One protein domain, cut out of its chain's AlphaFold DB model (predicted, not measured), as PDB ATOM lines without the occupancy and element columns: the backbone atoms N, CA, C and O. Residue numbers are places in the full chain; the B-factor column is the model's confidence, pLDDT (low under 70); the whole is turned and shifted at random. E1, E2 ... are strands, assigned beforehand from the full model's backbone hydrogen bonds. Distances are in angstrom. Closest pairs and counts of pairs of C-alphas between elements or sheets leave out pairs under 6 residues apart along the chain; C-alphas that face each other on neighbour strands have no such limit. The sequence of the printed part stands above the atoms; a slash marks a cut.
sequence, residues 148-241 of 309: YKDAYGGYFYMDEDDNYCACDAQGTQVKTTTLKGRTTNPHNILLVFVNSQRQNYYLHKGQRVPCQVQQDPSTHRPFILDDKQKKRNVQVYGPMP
ATOM      1  N   TYR A 148      46.335 -11.100  38.355       85.75
ATOM      2  CA  TYR A 148      45.909  -9.773  38.784       85.75
ATOM      3  C   TYR A 148      47.045  -9.092  39.539       85.75
ATOM      4  O   TYR A 148      47.840  -9.764  40.190       85.75
ATOM      5  N   LYS A 149      47.098  -7.759  39.495       83.94
ATOM      6  CA  LYS A 149      47.943  -6.981  40.411       83.94
ATOM      7  C   LYS A 149      47.237  -6.826  41.755       83.94
ATOM      8  O   LYS A 149      46.044  -6.519  41.784       83.94
ATOM      9  N   ASP A 150      47.965  -7.026  42.847       82.88
ATOM     10  CA  ASP A 150      47.472  -6.759  44.198       82.88
ATOM     11  C   ASP A 150      47.777  -5.314  44.651       82.88
ATOM     12  O   ASP A 150      48.563  -4.583  44.045       82.88
ATOM     13  N   ALA A 151      47.149  -4.889  45.748       76.31
ATOM     14  CA  ALA A 151      47.336  -3.582  46.380       76.31
ATOM     15  C   ALA A 151      48.679  -3.437  47.132       76.31
ATOM     16  O   ALA A 151      48.950  -2.398  47.734       76.31
ATOM     17  N   TYR A 152      49.510  -4.478  47.132       78.94
ATOM     18  CA  TYR A 152      50.792  -4.573  47.828       78.94
ATOM     19  C   TYR A 152      51.980  -4.535  46.853       78.94
ATOM     20  O   TYR A 152      53.124  -4.565  47.304       78.94
ATOM     21  N   GLY A 153      51.717  -4.394  45.546       74.12
ATOM     22  CA  GLY A 153      52.720  -4.301  44.483       74.12
ATOM     23  C   GLY A 153      53.108  -5.646  43.860       74.12
ATOM     24  O   GLY A 153      54.011  -5.679  43.027       74.12
ATOM     25  N   GLY A 154      52.448  -6.737  44.253       80.38
ATOM     26  CA  GLY A 154      52.649  -8.082  43.727       80.38
ATOM     27  C   GLY A 154      51.617  -8.490  42.677       80.38
ATOM     28  O   GLY A 154      50.733  -7.719  42.283       80.38
ATOM     29  N   TYR A 155      51.742  -9.735  42.222       82.94
ATOM     30  CA  TYR A 155      50.769 -10.384  41.355       82.94
ATOM     31  C   TYR A 155      50.164 -11.592  42.067       82.94
ATOM     32  O   TYR A 155      50.811 -12.250  42.889       82.94
ATOM     33  N   PHE A 156      48.912 -11.896  41.746       90.69
ATOM     34  CA  PHE A 156      48.228 -13.066  42.276       90.69
ATOM     35  C   PHE A 156      47.249 -13.664  41.275       90.69
ATOM     36  O   PHE A 156      46.754 -12.990  40.372       90.69
ATOM     37  N   TYR A 157      46.911 -14.928  41.491       86.88
ATOM     38  CA  TYR A 157      45.746 -15.571  40.903       86.88
ATOM     39  C   TYR A 157      44.900 -16.214  42.007       86.88
ATOM     40  O   TYR A 157      45.361 -16.410  43.134       86.88
ATOM     41  N   MET A 158      43.647 -16.526  41.688       85.12
ATOM     42  CA  MET A 158      42.782 -17.336  42.552       85.12
ATOM     43  C   MET A 158      42.814 -18.768  42.048       85.12
ATOM     44  O   MET A 158      42.571 -18.961  40.858       85.12
ATOM     45  N   ASP A 159      43.132 -19.737  42.902       82.44
ATOM     46  CA  ASP A 159      43.075 -21.159  42.540       82.44
ATOM     47  C   ASP A 159      41.634 -21.706  42.533       82.44
ATOM     48  O   ASP A 159      40.668 -20.963  42.727       82.44
ATOM     49  N   GLU A 160      41.484 -22.999  42.238       76.12
ATOM     50  CA  GLU A 160      40.185 -23.685  42.156       76.12
ATOM     51  C   GLU A 160      39.414 -23.675  43.489       76.12
ATOM     52  O   GLU A 160      38.184 -23.769  43.504       76.12
ATOM     53  N   ASP A 161      40.129 -23.506  44.604       73.50
ATOM     54  CA  ASP A 161      39.611 -23.526  45.972       73.50
ATOM     55  C   ASP A 161      39.443 -22.124  46.573       73.50
ATOM     56  O   ASP A 161      39.325 -21.968  47.788       73.50
ATOM     57  N   ASP A 162      39.381 -21.097  45.722       73.50
ATOM     58  CA  ASP A 162      39.214 -19.694  46.110       73.50
ATOM     59  C   ASP A 162      40.375 -19.119  46.942       73.50
ATOM     60  O   ASP A 162      40.217 -18.072  47.585       73.50
ATOM     61  N   ASN A 163      41.549 -19.753  46.938       79.81
ATOM     62  CA  ASN A 163      42.683 -19.256  47.699       79.81
ATOM     63  C   ASN A 163      43.471 -18.222  46.902       79.81
ATOM     64  O   ASN A 163      43.723 -18.349  45.701       79.81
ATOM     65  N   TYR A 164      43.926 -17.202  47.624       87.06
ATOM     66  CA  TYR A 164      44.933 -16.281  47.128       87.06
ATOM     67  C   TYR A 164      46.247 -17.033  46.892       87.06
ATOM     68  O   TYR A 164      46.830 -17.579  47.833       87.06
ATOM     69  N   CYS A 165      46.739 -17.004  45.656       84.50
ATOM     70  CA  CYS A 165      48.047 -17.526  45.292       84.50
ATOM     71  C   CYS A 165      48.915 -16.409  44.716       84.50
ATOM     72  O   CYS A 165      48.668 -15.951  43.601       84.50
ATOM     73  N   ALA A 166      49.955 -16.006  45.447       85.06
ATOM     74  CA  ALA A 166      50.988 -15.115  44.937       85.06
ATOM     75  C   ALA A 166      51.680 -15.739  43.718       85.06
ATOM     76  O   ALA A 166      51.968 -16.943  43.682       85.06
ATOM     77  N   CYS A 167      51.957 -14.910  42.721       84.69
ATOM     78  CA  CYS A 167      52.635 -15.302  41.498       84.69
ATOM     79  C   CYS A 167      53.514 -14.170  40.960       84.69
ATOM     80  O   CYS A 167      53.495 -13.053  41.475       84.69
ATOM     81  N   ASP A 168      54.301 -14.471  39.932       82.38
ATOM     82  CA  ASP A 168      54.933 -13.456  39.093       82.38
ATOM     83  C   ASP A 168      53.938 -12.891  38.056       82.38
ATOM     84  O   ASP A 168      52.750 -13.238  38.041       82.38
ATOM     85  N   ALA A 169      54.417 -12.003  37.182       80.06
ATOM     86  CA  ALA A 169      53.599 -11.389  36.137       80.06
ATOM     87  C   ALA A 169      53.102 -12.400  35.083       80.06
ATOM     88  O   ALA A 169      52.112 -12.139  34.403       80.06
ATOM     89  N   GLN A 170      53.775 -13.545  34.959       81.75
ATOM     90  CA  GLN A 170      53.469 -14.636  34.038       81.75
ATOM     91  C   GLN A 170      52.490 -15.652  34.649       81.75
ATOM     92  O   GLN A 170      51.990 -16.535  33.954       81.75
ATOM     93  N   GLY A 171      52.181 -15.532  35.944       80.19
ATOM     94  CA  GLY A 171      51.296 -16.445  36.660       80.19
ATOM     95  C   GLY A 171      51.995 -17.683  37.213       80.19
ATOM     96  O   GLY A 171      51.316 -18.608  37.677       80.19
ATOM     97  N   THR A 172      53.325 -17.725  37.215       82.94
ATOM     98  CA  THR A 172      54.094 -18.763  37.907       82.94
ATOM     99  C   THR A 172      53.947 -18.555  39.405       82.94
ATOM    100  O   THR A 172      54.194 -17.469  39.926       82.94
ATOM    101  N   GLN A 173      53.502 -19.588  40.121       83.69
ATOM    102  CA  GLN A 173      53.244 -19.481  41.553       83.69
ATOM    103  C   GLN A 173      54.547 -19.231  42.320       83.69
ATOM    104  O   GLN A 173      55.512 -19.982  42.182       83.69
ATOM    105  N   VAL A 174      54.541 -18.222  43.188       79.44
ATOM    106  CA  VAL A 174      55.663 -17.905  44.071       79.44
ATOM    107  C   VAL A 174      55.343 -18.441  45.462       79.44
ATOM    108  O   VAL A 174      54.307 -18.126  46.051       79.44
ATOM    109  N   LYS A 175      56.233 -19.279  45.999       77.31
ATOM    110  CA  LYS A 175      56.145 -19.783  47.375       77.31
ATOM    111  C   LYS A 175      57.154 -19.040  48.236       77.31
ATOM    112  O   LYS A 175      58.349 -19.075  47.962       77.31
ATOM    113  N   THR A 176      56.680 -18.422  49.306       73.31
ATOM    114  CA  THR A 176      57.519 -17.717  50.275       73.31
ATOM    115  C   THR A 176      57.629 -18.539  51.552       73.31
ATOM    116  O   THR A 176      56.636 -19.067  52.053       73.31
ATOM    117  N   THR A 177      58.832 -18.649  52.107       67.44
ATOM    118  CA  THR A 177      59.040 -19.278  53.416       67.44
ATOM    119  C   THR A 177      58.735 -18.268  54.520       67.44
ATOM    120  O   THR A 177      59.319 -17.191  54.562       67.44
ATOM    121  N   THR A 178      57.820 -18.614  55.422       69.25
ATOM    122  CA  THR A 178      57.522 -17.860  56.650       69.25
ATOM    123  C   THR A 178      57.943 -18.675  57.873       69.25
ATOM    124  O   THR A 178      58.223 -19.867  57.755       69.25
ATOM    125  N   LEU A 179      57.903 -18.076  59.069       67.19
ATOM    126  CA  LEU A 179      58.117 -18.787  60.344       67.19
ATOM    127  C   LEU A 179      57.181 -19.997  60.538       67.19
ATOM    128  O   LEU A 179      57.475 -20.882  61.330       67.19
ATOM    129  N   LYS A 180      56.051 -20.037  59.821       70.12
ATOM    130  CA  LYS A 180      55.061 -21.123  59.863       70.12
ATOM    131  C   LYS A 180      55.224 -22.141  58.726       70.12
ATOM    132  O   LYS A 180      54.388 -23.027  58.590       70.12
ATOM    133  N   GLY A 181      56.260 -22.001  57.897       73.44
ATOM    134  CA  GLY A 181      56.510 -22.829  56.718       73.44
ATOM    135  C   GLY A 181      56.298 -22.095  55.390       73.44
ATOM    136  O   GLY A 181      56.126 -20.872  55.343       73.44
ATOM    137  N   ARG A 182      56.346 -22.850  54.286       72.50
ATOM    138  CA  ARG A 182      56.135 -22.331  52.923       72.50
ATOM    139  C   ARG A 182      54.660 -21.990  52.698       72.50
ATOM    140  O   ARG A 182      53.795 -22.828  52.923       72.50
ATOM    141  N   THR A 183      54.387 -20.785  52.212       74.25
ATOM    142  CA  THR A 183      53.042 -20.292  51.891       74.25
ATOM    143  C   THR A 183      53.040 -19.560  50.553       74.25
ATOM    144  O   THR A 183      54.035 -18.963  50.150       74.25
ATOM    145  N   THR A 184      51.907 -19.600  49.868       76.19
ATOM    146  CA  THR A 184      51.621 -18.844  48.641       76.19
ATOM    147  C   THR A 184      50.910 -17.526  48.952       76.19
ATOM    148  O   THR A 184      50.630 -16.743  48.055       76.19
ATOM    149  N   ASN A 185      50.628 -17.254  50.229       80.62
ATOM    150  CA  ASN A 185      50.019 -16.020  50.707       80.62
ATOM    151  C   ASN A 185      50.847 -15.439  51.871       80.62
ATOM    152  O   ASN A 185      50.429 -15.507  53.032       80.62
ATOM    153  N   PRO A 186      52.052 -14.902  51.594       70.69
ATOM    154  CA  PRO A 186      52.966 -14.412  52.631       70.69
ATOM    155  C   PRO A 186      52.391 -13.250  53.444       70.69
ATOM    156  O   PRO A 186      52.709 -13.095  54.622       70.69
ATOM    157  N   HIS A 187      51.508 -12.456  52.837       75.56
ATOM    158  CA  HIS A 187      50.882 -11.294  53.466       75.56
ATOM    159  C   HIS A 187      49.541 -11.606  54.140       75.56
ATOM    160  O   HIS A 187      48.909 -10.689  54.673       75.56
ATOM    161  N   ASN A 188      49.118 -12.879  54.141       83.12
ATOM    162  CA  ASN A 188      47.840 -13.338  54.686       83.12
ATOM    163  C   ASN A 188      46.653 -12.494  54.178       83.12
ATOM    164  O   ASN A 188      45.789 -12.075  54.954       83.12
ATOM    165  N   ILE A 189      46.668 -12.201  52.875       85.06
ATOM    166  CA  ILE A 189      45.679 -11.392  52.165       85.06
ATOM    167  C   ILE A 189      44.375 -12.180  52.049       85.06
ATOM    168  O   ILE A 189      44.369 -13.320  51.581       85.06
ATOM    169  N   LEU A 190      43.268 -11.560  52.454       89.81
ATOM    170  CA  LEU A 190      41.917 -12.068  52.227       89.81
ATOM    171  C   LEU A 190      41.314 -11.440  50.967       89.81
ATOM    172  O   LEU A 190      41.390 -10.230  50.762       89.81
ATOM    173  N   LEU A 191      40.668 -12.263  50.145       89.69
ATOM    174  CA  LEU A 191      39.940 -11.796  48.968       89.69
ATOM    175  C   LEU A 191      38.559 -11.279  49.377       89.69
ATOM    176  O   LEU A 191      37.758 -12.017  49.959       89.69
ATOM    177  N   VAL A 192      38.284 -10.019  49.049       90.75
ATOM    178  CA  VAL A 192      37.004  -9.354  49.310       90.75
ATOM    179  C   VAL A 192      36.283  -9.092  47.993       90.75
ATOM    180  O   VAL A 192      36.852  -8.565  47.036       90.75
ATOM    181  N   PHE A 193      35.007  -9.451  47.963       89.56
ATOM    182  CA  PHE A 193      34.107  -9.318  46.828       89.56
ATOM    183  C   PHE A 193      33.039  -8.269  47.119       89.56
ATOM    184  O   PHE A 193      32.680  -8.021  48.268       89.56
ATOM    185  N   VAL A 194      32.500  -7.687  46.054       85.88
ATOM    186  CA  VAL A 194      31.451  -6.669  46.090       85.88
ATOM    187  C   VAL A 194      30.193  -7.263  45.465       85.88
ATOM    188  O   VAL A 194      30.245  -7.805  44.360       85.88
ATOM    189  N   ASN A 195      29.061  -7.229  46.166       84.56
ATOM    190  CA  ASN A 195      27.790  -7.686  45.597       84.56
ATOM    191  C   ASN A 195      27.126  -6.592  44.732       84.56
ATOM    192  O   ASN A 195      27.616  -5.467  44.631       84.56
ATOM    193  N   SER A 196      25.987  -6.907  44.110       79.06
ATOM    194  CA  SER A 196      25.212  -5.949  43.303       79.06
ATOM    195  C   SER A 196      24.722  -4.731  44.097       79.06
ATOM    196  O   SER A 196      24.498  -3.675  43.516       79.06
ATOM    197  N   GLN A 197      24.607  -4.854  45.421       83.94
ATOM    198  CA  GLN A 197      24.232  -3.783  46.348       83.94
ATOM    199  C   GLN A 197      25.445  -2.989  46.867       83.94
ATOM    200  O   GLN A 197      25.312  -2.207  47.803       83.94
ATOM    201  N   ARG A 198      26.637  -3.184  46.280       83.62
ATOM    202  CA  ARG A 198      27.906  -2.560  46.698       83.62
ATOM    203  C   ARG A 198      28.357  -2.899  48.125       83.62
ATOM    204  O   ARG A 198      29.167  -2.182  48.704       83.62
ATOM    205  N   GLN A 199      27.881  -4.005  48.689       89.12
ATOM    206  CA  GLN A 199      28.334  -4.493  49.989       89.12
ATOM    207  C   GLN A 199      29.562  -5.389  49.822       89.12
ATOM    208  O   GLN A 199      29.593  -6.263  48.947       89.12
ATOM    209  N   ASN A 200      30.549  -5.186  50.692       90.81
ATOM    210  CA  ASN A 200      31.767  -5.984  50.736       90.81
ATOM    211  C   ASN A 200      31.544  -7.264  51.547       90.81
ATOM    212  O   ASN A 200      30.963  -7.238  52.632       90.81
ATOM    213  N   TYR A 201      32.045  -8.388  51.052       91.19
ATOM    214  CA  TYR A 201      32.039  -9.659  51.768       91.19
ATOM    215  C   TYR A 201      33.253 -10.499  51.379       91.19
ATOM    216  O   TYR A 201      33.767 -10.389  50.269       91.19
ATOM    217  N   TYR A 202      33.696 -11.377  52.268       89.88
ATOM    218  CA  TYR A 202      34.677 -12.414  51.944       89.88
ATOM    219  C   TYR A 202      34.032 -13.793  52.072       89.88
ATOM    220  O   TYR A 202      32.924 -13.928  52.600       89.88
ATOM    221  N   LEU A 203      34.701 -14.825  51.559       84.81
ATOM    222  CA  LEU A 203      34.273 -16.197  51.799       84.81
ATOM    223  C   LEU A 203      35.008 -16.787  52.996       84.81
ATOM    224  O   LEU A 203      36.236 -16.805  53.037       84.81
ATOM    225  N   HIS A 204      34.247 -17.321  53.944       81.94
ATOM    226  CA  HIS A 204      34.764 -18.134  55.034       81.94
ATOM    227  C   HIS A 204      34.058 -19.482  55.018       81.94
ATOM    228  O   HIS A 204      32.847 -19.541  55.216       81.94
ATOM    229  N   LYS A 205      34.801 -20.567  54.766       80.06
ATOM    230  CA  LYS A 205      34.243 -21.933  54.713       80.06
ATOM    231  C   LYS A 205      33.015 -22.032  53.784       80.06
ATOM    232  O   LYS A 205      31.990 -22.596  54.152       80.06
ATOM    233  N   GLY A 206      33.100 -21.404  52.610       75.19
ATOM    234  CA  GLY A 206      32.016 -21.353  51.619       75.19
ATOM    235  C   GLY A 206      30.878 -20.370  51.929       75.19
ATOM    236  O   GLY A 206      30.038 -20.127  51.067       75.19
ATOM    237  N   GLN A 207      30.850 -19.750  53.112       80.25
ATOM    238  CA  GLN A 207      29.826 -18.775  53.487       80.25
ATOM    239  C   GLN A 207      30.268 -17.347  53.174       80.25
ATOM    240  O   GLN A 207      31.431 -16.986  53.363       80.25
ATOM    241  N   ARG A 208      29.324 -16.517  52.717       86.94
ATOM    242  CA  ARG A 208      29.544 -15.081  52.519       86.94
ATOM    243  C   ARG A 208      29.490 -14.382  53.868       86.94
ATOM    244  O   ARG A 208      28.436 -14.356  54.496       86.94
ATOM    245  N   VAL A 209      30.607 -13.801  54.282       89.00
ATOM    246  CA  VAL A 209      30.700 -13.021  55.515       89.00
ATOM    247  C   VAL A 209      30.783 -11.543  55.143       89.00
ATOM    248  O   VAL A 209      31.773 -11.143  54.521       89.00
ATOM    249  N   PRO A 210      29.756 -10.731  55.461       91.12
ATOM    250  CA  PRO A 210      29.809  -9.287  55.264       91.12
ATOM    251  C   PRO A 210      31.003  -8.683  56.001       91.12
ATOM    252  O   PRO A 210      31.342  -9.110  57.101       91.12
ATOM    253  N   CYS A 211      31.644  -7.684  55.407       90.94
ATOM    254  CA  CYS A 211      32.785  -7.015  56.022       90.94
ATOM    255  C   CYS A 211      32.831  -5.534  55.651       90.94
ATOM    256  O   CYS A 211      32.260  -5.108  54.648       90.94
ATOM    257  N   GLN A 212      33.537  -4.747  56.458       93.00
ATOM    258  CA  GLN A 212      33.804  -3.344  56.173       93.00
ATOM    259  C   GLN A 212      35.285  -3.177  55.852       93.00
ATOM    260  O   GLN A 212      36.142  -3.357  56.718       93.00
ATOM    261  N   VAL A 213      35.577  -2.852  54.594       90.69
ATOM    262  CA  VAL A 213      36.939  -2.548  54.155       90.69
ATOM    263  C   VAL A 213      37.288  -1.142  54.618       90.69
ATOM    264  O   VAL A 213      36.559  -0.191  54.341       90.69
ATOM    265  N   GLN A 214      38.404  -1.031  55.322       91.19
ATOM    266  CA  GLN A 214      39.006   0.222  55.750       91.19
ATOM    267  C   GLN A 214      40.337   0.409  55.025       91.19
ATOM    268  O   GLN A 214      40.915  -0.549  54.508       91.19
ATOM    269  N   GLN A 215      40.830   1.640  54.989       86.56
ATOM    270  CA  GLN A 215      42.111   1.964  54.380       86.56
ATOM    271  C   GLN A 215      43.077   2.429  55.459       86.56
ATOM    272  O   GLN A 215      42.731   3.249  56.307       86.56
ATOM    273  N   ASP A 216      44.282   1.868  55.459       82.25
ATOM    274  CA  ASP A 216      45.332   2.324  56.357       82.25
ATOM    275  C   ASP A 216      45.770   3.738  55.939       82.25
ATOM    276  O   ASP A 216      46.180   3.909  54.790       82.25
ATOM    277  N   PRO A 217      45.706   4.744  56.827       76.62
ATOM    278  CA  PRO A 217      46.021   6.124  56.467       76.62
ATOM    279  C   PRO A 217      47.501   6.343  56.128       76.62
ATOM    280  O   PRO A 217      47.824   7.298  55.435       76.62
ATOM    281  N   SER A 218      48.402   5.473  56.595       77.50
ATOM    282  CA  SER A 218      49.848   5.599  56.373       77.50
ATOM    283  C   SER A 218      50.325   4.894  55.104       77.50
ATOM    284  O   SER A 218      51.218   5.377  54.416       77.50
ATOM    285  N   THR A 219      49.733   3.741  54.779       77.50
ATOM    286  CA  THR A 219      50.166   2.913  53.639       77.50
ATOM    287  C   THR A 219      49.176   2.907  52.483       77.50
ATOM    288  O   THR A 219      49.467   2.327  51.440       77.50
ATOM    289  N   HIS A 220      47.992   3.496  52.670       78.88
ATOM    290  CA  HIS A 220      46.858   3.439  51.747       78.88
ATOM    291  C   HIS A 220      46.402   2.013  51.391       78.88
ATOM    292  O   HIS A 220      45.641   1.819  50.440       78.88
ATOM    293  N   ARG A 221      46.818   1.002  52.164       82.69
ATOM    294  CA  ARG A 221      46.488  -0.405  51.916       82.69
ATOM    295  C   ARG A 221      45.139  -0.771  52.534       82.69
ATOM    296  O   ARG A 221      44.871  -0.382  53.676       82.69
ATOM    297  N   PRO A 222      44.291  -1.528  51.819       85.75
ATOM    298  CA  PRO A 222      42.997  -1.926  52.342       85.75
ATOM    299  C   PRO A 222      43.130  -3.063  53.365       85.75
ATOM    300  O   PRO A 222      43.905  -4.007  53.191       85.75
ATOM    301  N   PHE A 223      42.324  -3.004  54.423       91.25
ATOM    302  CA  PHE A 223      42.249  -4.028  55.462       91.25
ATOM    303  C   PHE A 223      40.817  -4.217  55.976       91.25
ATOM    304  O   PHE A 223      39.941  -3.388  55.743       91.25
ATOM    305  N   ILE A 224      40.590  -5.307  56.707       93.12
ATOM    306  CA  ILE A 224      39.391  -5.519  57.528       93.12
ATOM    307  C   ILE A 224      39.807  -5.805  58.973       93.12
ATOM    308  O   ILE A 224      40.926  -6.263  59.225       93.12
ATOM    309  N   LEU A 225      38.906  -5.550  59.917       90.06
ATOM    310  CA  LEU A 225      39.021  -6.029  61.293       90.06
ATOM    311  C   LEU A 225      38.187  -7.305  61.414       90.06
ATOM    312  O   LEU A 225      37.024  -7.312  61.017       90.06
ATOM    313  N   ASP A 226      38.793  -8.387  61.903       83.31
ATOM    314  CA  ASP A 226      38.044  -9.604  62.229       83.31
ATOM    315  C   ASP A 226      37.268  -9.453  63.553       83.31
ATOM    316  O   ASP A 226      37.388  -8.443  64.250       83.31
ATOM    317  N   ASP A 227      36.483 -10.468  63.926       80.44
ATOM    318  CA  ASP A 227      35.653 -10.457  65.144       80.44
ATOM    319  C   ASP A 227      36.462 -10.227  66.435       80.44
ATOM    320  O   ASP A 227      35.914  -9.830  67.461       80.44
ATOM    321  N   LYS A 228      37.782 -10.459  66.394       87.12
ATOM    322  CA  LYS A 228      38.714 -10.229  67.506       87.12
ATOM    323  C   LYS A 228      39.439  -8.886  67.391       87.12
ATOM    324  O   LYS A 228      40.465  -8.700  68.042       87.12
ATOM    325  N   GLN A 229      38.944  -7.974  66.552       84.94
ATOM    326  CA  GLN A 229      39.556  -6.677  66.248       84.94
ATOM    327  C   GLN A 229      40.978  -6.791  65.682       84.94
ATOM    328  O   GLN A 229      41.769  -5.849  65.744       84.94
ATOM    329  N   LYS A 230      41.336  -7.944  65.103       87.38
ATOM    330  CA  LYS A 230      42.649  -8.117  64.495       87.38
ATOM    331  C   LYS A 230      42.605  -7.671  63.042       87.38
ATOM    332  O   LYS A 230      41.774  -8.119  62.252       87.38
ATOM    333  N   LYS A 231      43.569  -6.828  62.676       88.00
ATOM    334  CA  LYS A 231      43.757  -6.357  61.304       88.00
ATOM    335  C   LYS A 231      44.137  -7.506  60.371       88.00
ATOM    336  O   LYS A 231      45.068  -8.271  60.641       88.00
ATOM    337  N   ARG A 232      43.430  -7.598  59.247       89.56
ATOM    338  CA  ARG A 232      43.713  -8.517  58.144       89.56
ATOM    339  C   ARG A 232      43.848  -7.724  56.859       89.56
ATOM    340  O   ARG A 232      42.950  -6.971  56.498       89.56
ATOM    341  N   ASN A 233      44.971  -7.912  56.182       88.69
ATOM    342  CA  ASN A 233      45.209  -7.372  54.850       88.69
ATOM    343  C   ASN A 233      44.170  -7.936  53.886       88.69
ATOM    344  O   ASN A 233      43.877  -9.134  53.931       88.69
ATOM    345  N   VAL A 234      43.614  -7.092  53.020       91.00
ATOM    346  CA  VAL A 234      42.658  -7.552  52.010       91.00
ATOM    347  C   VAL A 234      43.055  -7.128  50.611       91.00
ATOM    348  O   VAL A 234      43.834  -6.197  50.430       91.00
ATOM    349  N   GLN A 235      42.494  -7.825  49.631       89.69
ATOM    350  CA  GLN A 235      42.477  -7.427  48.236       89.69
ATOM    351  C   GLN A 235      41.021  -7.345  47.790       89.69
ATOM    352  O   GLN A 235      40.311  -8.354  47.771       89.69
ATOM    353  N   VAL A 236      40.576  -6.142  47.429       85.25
ATOM    354  CA  VAL A 236      39.245  -5.954  46.849       85.25
ATOM    355  C   VAL A 236      39.316  -6.374  45.387       85.25
ATOM    356  O   VAL A 236      40.072  -5.808  44.601       85.25
ATOM    357  N   TYR A 237      38.556  -7.406  45.046       76.62
ATOM    358  CA  TYR A 237      38.535  -7.999  43.713       76.62
ATOM    359  C   TYR A 237      37.388  -7.447  42.846       76.62
ATOM    360  O   TYR A 237      37.459  -7.468  41.621       76.62
ATOM    361  N   GLY A 238      36.327  -6.923  43.474       77.06
ATOM    362  CA  GLY A 238      35.108  -6.479  42.789       77.06
ATOM    363  C   GLY A 238      34.032  -7.573  42.757       77.06
ATOM    364  O   GLY A 238      33.930  -8.339  43.720       77.06
ATOM    365  N   PRO A 239      33.185  -7.660  41.713       67.56
ATOM    366  CA  PRO A 239      32.140  -8.674  41.655       67.56
ATOM    367  C   PRO A 239      32.734 -10.083  41.627       67.56
ATOM    368  O   PRO A 239      33.728 -10.358  40.954       67.56
ATOM    369  N   MET A 240      32.101 -10.988  42.368       71.62
ATOM    370  CA  MET A 240      32.526 -12.382  42.446       71.62
ATOM    371  C   MET A 240      32.513 -13.028  41.048       71.62
ATOM    372  O   MET A 240      31.502 -12.908  40.348       71.62
ATOM    373  N   PRO A 241      33.595 -13.712  40.620       63.66
ATOM    374  CA  PRO A 241      33.643 -14.354  39.310       63.66
ATOM    375  C   PRO A 241      32.465 -15.308  39.081       63.66
ATOM    376  O   PRO A 241      32.043 -16.026  39.985       63.66
TER     377      PRO A 241
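Overview. This is residues 148 to 241 of the 309 residues of an uncharacterized protein of Chaetomium globosum (strain ATCC 6205 / CBS 148.51 / DSM 1962 / NBRC 6347 / NRRL 1970) (UniProt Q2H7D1). What shape does the printed part have? It has two lobes: a strongly twisted five-stranded sheet, E7 E6 E5 E9 E8, with the long strand E9 running through it, and a smaller lobe of two short hairpins, E1 with E2 and E3 with E4, with E3 and E4 farthest out. The two lobes come near each other at E2 and E5, and much of the chain around the strands is loop. What is it made of? The printed part has 94 residues with nine named strands, E1 to E9 in chain order, and no named helix; the class is all strand, though under half of the residues, 41 of 94, are in named elements. The large sheet is mixed and each hairpin is antiparallel; the whole is compact, with a radius of gyration of the C-alphas of 13.4 A and spans of 34 by 29 by 25 A.

Along the chain. Where is the large sheet? E5 is residues 190 to 194, 13.3 A long; E6 is 200 to 204, 13.2 A; E7 is 207 to 210; E8 is 222 to 225. E9, residues 231 to 239, is the longest strand at 22.9 A, from C-alpha 231 at (43.757, -6.357, 61.304) to C-alpha 239 at (32.140, -8.674, 41.655). Where are the hairpins? E1, residues 155 to 158, begins at C-alpha 155 (50.769, -10.384, 41.355), and E2 is residues 164 to 167. E3 is residues 176 to 178 and E4 is 181 to 183.

Arrangement. How is the large sheet paired? E5 and E9 are parallel at 39 degrees, with N 192 and O 235 at 2.9 A. E9 is staggered: its residues 234 to 239 pair with E5, and 231 to 233 with E8, antiparallel, with N 232 and O 224 at 2.8 A. How does it continue past E5? E5, E6 and E7 form a meander, each strand the antiparallel neighbour of the one before, with N 193 and O 201 at 2.8 A and N 204 and O 207 at 2.9 A. E7 and E8 are the edge strands. How do the hairpins sit? In the hairpin E1 and E2, N 157 and O 165 are 2.9 A apart; in the hairpin E3 and E4, N 176 and O 183 are 2.8 A apart. The closest C-alphas of E2 and E5 are those of Tyr 164 and Leu 191, 7.0 A; E1 and E9 are apart.

Size, cuts and confidence. How large is it? The two C-alphas farthest apart, those of Leu 179 and Gln 197, are 39.6 A apart. Which link is long? The link from E7 to E8, 11 residues, is long; in it residues 214 to 215 pair antiparallel with 222 to 223 of E8. The printed part has no cut. Where is confidence low? The mean pLDDT of the printed part is 82.2, and residues 177 to 179, 239 and 241 are under 70.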